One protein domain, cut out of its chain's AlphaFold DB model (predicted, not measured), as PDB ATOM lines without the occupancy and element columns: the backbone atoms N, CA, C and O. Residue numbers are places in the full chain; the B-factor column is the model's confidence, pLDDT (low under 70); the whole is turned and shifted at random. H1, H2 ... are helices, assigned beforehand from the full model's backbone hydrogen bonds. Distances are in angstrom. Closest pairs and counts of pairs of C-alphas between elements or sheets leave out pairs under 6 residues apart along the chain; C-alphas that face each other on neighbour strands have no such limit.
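AT A GLANCE: This is residues 60 to 99 of the 99 residues of an uncharacterized protein of Clostridium sp. AF22-10 (UniProt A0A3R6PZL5). Two helices meet near their ends as a lopsided V, a short arm H1 and a long arm H2, with a tight turn at the corner and open space between the arms. The outline is flat, spanning 38 by 28 by 6 A. The printed part has 40 residues with two named helices, H1 then H2, and no named strand; the class is all helix. The whole is extended, with a radius of gyration of the C-alphas of 14.0 A.

HOW THE PARTS SIT: H1, residues 62 to 72, is joined by a tight link of 2 residues to H2, residues 75 to 97. The helices are close but not clearly touching: their closest C-alphas, those of Tyr 70 and Lys 78, are 7.2 A apart. They run opposite ways at a steep tilt of 51 degrees. In H1 every O i to N i+4 pair is within hydrogen-bond range; in H2, 18 of 19 are.

IN THESE COORDINATES: H1 begins at C-alpha 62 (242.775, 221.142, 312.391) and is 15.4 A long from first to last C-alpha. H2, 33.7 A long, ends at C-alpha 97 (228.414, 250.409, 320.920).

THE WHOLE: The C-alphas farthest apart, of Ser 72 and Arg 99, are 39.6 A apart. The printed part has no cut. Residue 99, the chain's last, is under pLDDT 70.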
ATOM      1  N   GLU A  60     242.594 218.460 307.313       92.50
ATOM      2  CA  GLU A  60     241.313 217.773 307.526       92.50
ATOM      3  C   GLU A  60     240.857 217.813 308.992       92.50
ATOM      4  O   GLU A  60     239.666 217.970 309.273       92.50
ATOM      5  N   ASN A  61     241.796 217.710 309.939       93.69
ATOM      6  CA  ASN A  61     241.523 217.625 311.375       93.69
ATOM      7  C   ASN A  61     242.188 218.755 312.188       93.69
ATOM      8  O   ASN A  61     242.814 218.487 313.223       93.69
ATOM      9  N   PRO A  62     242.011 220.037 311.815       91.56
ATOM     10  CA  PRO A  62     242.775 221.142 312.391       91.56
ATOM     11  C   PRO A  62     242.540 221.294 313.897       91.56
ATOM     12  O   PRO A  62     243.467 221.586 314.643       91.56
ATOM     13  N   ASN A  63     241.323 221.028 314.385       91.00
ATOM     14  CA  ASN A  63     240.997 221.143 315.811       91.00
ATOM     15  C   ASN A  63     241.832 220.208 316.690       91.00
ATOM     16  O   ASN A  63     242.236 220.596 317.784       91.00
ATOM     17  N   LYS A  64     242.069 218.977 316.224       92.62
ATOM     18  CA  LYS A  64     242.859 217.993 316.965       92.62
ATOM     19  C   LYS A  64     244.297 218.489 317.099       92.62
ATOM     20  O   LYS A  64     244.804 218.599 318.209       92.62
ATOM     21  N   HIS A  65     244.889 218.893 315.981       90.94
ATOM     22  CA  HIS A  65     246.259 219.396 315.925       90.94
ATOM     23  C   HIS A  65     246.454 220.703 316.696       90.94
ATOM     24  O   HIS A  65     247.428 220.844 317.426       90.94
ATOM     25  N   ILE A  66     245.500 221.634 316.617       91.94
ATOM     26  CA  ILE A  66     245.517 222.869 317.414       91.94
ATOM     27  C   ILE A  66     245.480 222.548 318.911       91.94
ATOM     28  O   ILE A  66     246.210 223.166 319.683       91.94
ATOM     29  N   MET A  67     244.656 221.586 319.336       90.75
ATOM     30  CA  MET A  67     244.599 221.176 320.741       90.75
ATOM     31  C   MET A  67     245.890 220.499 321.193       90.75
ATOM     32  O   MET A  67     246.363 220.782 322.292       90.75
ATOM     33  N   ASP A  68     246.489 219.653 320.356       92.31
ATOM     34  CA  ASP A  68     247.776 219.023 320.652       92.31
ATOM     35  C   ASP A  68     248.886 220.080 320.796       92.31
ATOM     36  O   ASP A  68     249.624 220.068 321.787       92.31
ATOM     37  N   MET A  69     248.932 221.068 319.891       92.88
ATOM     38  CA  MET A  69     249.828 222.221 320.007       92.88
ATOM     39  C   MET A  69     249.568 222.991 321.300       92.88
ATOM     40  O   MET A  69     250.495 223.191 322.079       92.88
ATOM     41  N   TYR A  70     248.317 223.365 321.581       92.06
ATOM     42  CA  TYR A  70     247.955 224.099 322.794       92.06
ATOM     43  C   TYR A  70     248.358 223.352 324.068       92.06
ATOM     44  O   TYR A  70     248.888 223.950 325.004       92.06
ATOM     45  N   ASN A  71     248.155 222.036 324.109       92.88
ATOM     46  CA  ASN A  71     248.532 221.211 325.250       92.88
ATOM     47  C   ASN A  71     250.050 221.173 325.464       92.88
ATOM     48  O   ASN A  71     250.481 221.137 326.618       92.88
ATOM     49  N   SER A  72     250.838 221.240 324.383       95.12
ATOM     50  CA  SER A  72     252.306 221.285 324.432       95.12
ATOM     51  C   SER A  72     252.890 222.626 324.896       95.12
ATOM     52  O   SER A  72     254.057 222.672 325.279       95.12
ATOM     53  N   LEU A  73     252.091 223.700 324.891       95.38
ATOM     54  CA  LEU A  73     252.525 225.031 325.316       95.38
ATOM     55  C   LEU A  73     252.753 225.112 326.827       95.38
ATOM     56  O   LEU A  73     252.080 224.445 327.625       95.38
ATOM     57  N   ASP A  74     253.658 226.003 327.223       96.25
ATOM     58  CA  ASP A  74     253.859 226.337 328.626       96.25
ATOM     59  C   ASP A  74     252.756 227.272 329.170       96.25
ATOM     60  O   ASP A  74     251.877 227.764 328.452       96.25
ATOM     61  N   ASP A  75     252.772 227.499 330.484       95.69
ATOM     62  CA  ASP A  75     251.771 228.334 331.158       95.69
ATOM     63  C   ASP A  75     251.836 229.813 330.753       95.69
ATOM     64  O   ASP A  75     250.890 230.568 331.001       95.69
ATOM     65  N   PHE A  76     252.966 230.279 330.223       96.06
ATOM     66  CA  PHE A  76     253.109 231.656 329.766       96.06
ATOM     67  C   PHE A  76     252.427 231.831 328.407       96.06
ATOM     68  O   PHE A  76     251.579 232.716 328.259       96.06
ATOM     69  N   ASP A  77     252.716 230.943 327.463       95.31
ATOM     70  CA  ASP A  77     252.127 230.937 326.127       95.31
ATOM     71  C   ASP A  77     250.601 230.789 326.185       95.31
ATOM     72  O   ASP A  77     249.865 231.542 325.539       95.31
ATOM     73  N   LYS A  78     250.099 229.889 327.040       94.19
ATOM     74  CA  LYS A  78     248.653 229.718 327.266       94.19
ATOM     75  C   LYS A  78     247.993 231.014 327.738       94.19
ATOM     76  O   LYS A  78     246.980 231.434 327.177       94.19
ATOM     77  N   ARG A  79     248.608 231.712 328.701       94.88
ATOM     78  CA  ARG A  79     248.111 233.007 329.199       94.88
ATOM     79  C   ARG A  79     248.098 234.088 328.119       94.88
ATOM     80  O   ARG A  79     247.167 234.892 328.078       94.88
ATOM     81  N   MET A  80     249.095 234.113 327.236       95.12
ATOM     82  CA  MET A  80     249.137 235.054 326.109       95.12
ATOM     83  C   MET A  80     247.985 234.824 325.122       95.12
ATOM     84  O   MET A  80     247.353 235.786 324.665       95.12
ATOM     85  N   ILE A  81     247.670 233.560 324.825       93.44
ATOM     86  CA  ILE A  81     246.540 233.193 323.962       93.44
ATOM     87  C   ILE A  81     245.218 233.626 324.605       93.44
ATOM     88  O   ILE A  81     244.422 234.316 323.964       93.44
ATOM     89  N   GLU A  82     245.001 233.297 325.880       93.50
ATOM     90  CA  GLU A  82     243.792 233.683 326.620       93.50
ATOM     91  C   GLU A  82     243.574 235.204 326.621       93.50
ATOM     92  O   GLU A  82     242.477 235.684 326.316       93.50
ATOM     93  N   GLN A  83     244.623 235.986 326.900       94.94
ATOM     94  CA  GLN A  83     244.544 237.450 326.887       94.94
ATOM     95  C   GLN A  83     244.198 238.002 325.501       94.94
ATOM     96  O   GLN A  83     243.381 238.920 325.387       94.94
ATOM     97  N   SER A  84     244.773 237.424 324.446       95.12
ATOM     98  CA  SER A  84     244.494 237.821 323.064       95.12
ATOM     99  C   SER A  84     243.033 237.556 322.682       95.12
ATOM    100  O   SER A  84     242.387 238.407 322.065       95.12
ATOM    101  N   LEU A  85     242.471 236.419 323.109       94.81
ATOM    102  CA  LEU A  85     241.062 236.077 322.893       94.81
ATOM    103  C   LEU A  85     240.117 237.027 323.641       94.81
ATOM    104  O   LEU A  85     239.159 237.533 323.051       94.81
ATOM    105  N   ILE A  86     240.411 237.337 324.909       95.69
ATOM    106  CA  ILE A  86     239.639 238.318 325.688       95.69
ATOM    107  C   ILE A  86     239.677 239.687 325.002       95.69
ATOM    108  O   ILE A  86     238.648 240.357 324.897       95.69
ATOM    109  N   GLN A  87     240.841 240.113 324.507       94.25
ATOM    110  CA  GLN A  87     240.973 241.396 323.820       94.25
ATOM    111  C   GLN A  87     240.162 241.443 322.519       94.25
ATOM    112  O   GLN A  87     239.500 242.449 322.259       94.25
ATOM    113  N   LYS A  88     240.155 240.360 321.730       95.69
ATOM    114  CA  LYS A  88     239.302 240.249 320.538       95.69
ATOM    115  C   LYS A  88     237.823 240.422 320.896       95.69
ATOM    116  O   LYS A  88     237.153 241.257 320.295       95.69
ATOM    117  N   TYR A  89     237.344 239.720 321.924       93.88
ATOM    118  CA  TYR A  89     235.953 239.829 322.373       93.88
ATOM    119  C   TYR A  89     235.601 241.246 322.851       93.88
ATOM    120  O   TYR A  89     234.566 241.798 322.483       93.88
ATOM    121  N   ARG A  90     236.496 241.898 323.607       93.50
ATOM    122  CA  ARG A  90     236.319 243.303 324.012       93.50
ATOM    123  C   ARG A  90     236.175 244.235 322.809       93.50
ATOM    124  O   ARG A  90     235.332 245.129 322.852       93.50
ATOM    125  N   ASN A  91     236.973 244.033 321.760       93.25
ATOM    126  CA  ASN A  91     236.891 244.840 320.543       93.25
ATOM    127  C   ASN A  91     235.551 244.630 319.824       93.25
ATOM    128  O   ASN A  91     234.937 245.605 319.398       93.25
ATOM    129  N   GLU A  92     235.073 243.387 319.738       92.81
ATOM    130  CA  GLU A  92     233.759 243.068 319.163       92.81
ATOM    131  C   GLU A  92     232.622 243.734 319.947       92.81
ATOM    132  O   GLU A  92     231.763 244.384 319.351       92.81
ATOM    133  N   CYS A  93     232.643 243.658 321.284       90.56
ATOM    134  CA  CYS A  93     231.671 244.356 322.122       90.56
ATOM    135  C   CYS A  93     231.731 245.872 321.911       90.56
ATOM    136  O   CYS A  93     230.699 246.505 321.730       90.56
ATOM    137  N   MET A  94     232.927 246.462 321.906       93.00
ATOM    138  CA  MET A  94     233.113 247.899 321.696       93.00
ATOM    139  C   MET A  94     232.556 248.351 320.337       93.00
ATOM    140  O   MET A  94     231.858 249.362 320.271       93.00
ATOM    141  N   TYR A  95     232.804 247.587 319.269       89.25
ATOM    142  CA  TYR A  95     232.309 247.893 317.923       89.25
ATOM    143  C   TYR A  95     230.773 247.946 317.851       89.25
ATOM    144  O   TYR A  95     230.222 248.738 317.091       89.25
ATOM    145  N   GLN A  96     230.071 247.159 318.671       84.88
ATOM    146  CA  GLN A  96     228.604 247.196 318.763       84.88
ATOM    147  C   GLN A  96     228.074 248.514 319.361       84.88
ATOM    148  O   GLN A  96     226.963 248.920 319.031       84.88
ATOM    149  N   TYR A  97     228.844 249.185 320.225       81.44
ATOM    150  CA  TYR A  97     228.414 250.409 320.920       81.44
ATOM    151  C   TYR A  97     228.844 251.713 320.234       81.44
ATOM    152  O   TYR A  97     228.156 252.719 320.385       81.44
ATOM    153  N   PHE A  98     229.967 251.723 319.512       81.12
ATOM    154  CA  PHE A  98     230.583 252.949 318.971       81.12
ATOM    155  C   PHE A  98     230.577 253.025 317.437       81.12
ATOM    156  O   PHE A  98     231.481 253.619 316.850       81.12
ATOM    157  N   ARG A  99     229.602 252.385 316.790       59.72
ATOM    158  CA  ARG A  99     229.508 252.337 315.329       59.72
ATOM    159  C   ARG A  99     229.148 253.681 314.699       59.72
ATOM    160  O   ARG A  99     228.243 254.356 315.234       59.72
TER     161      ARG A  99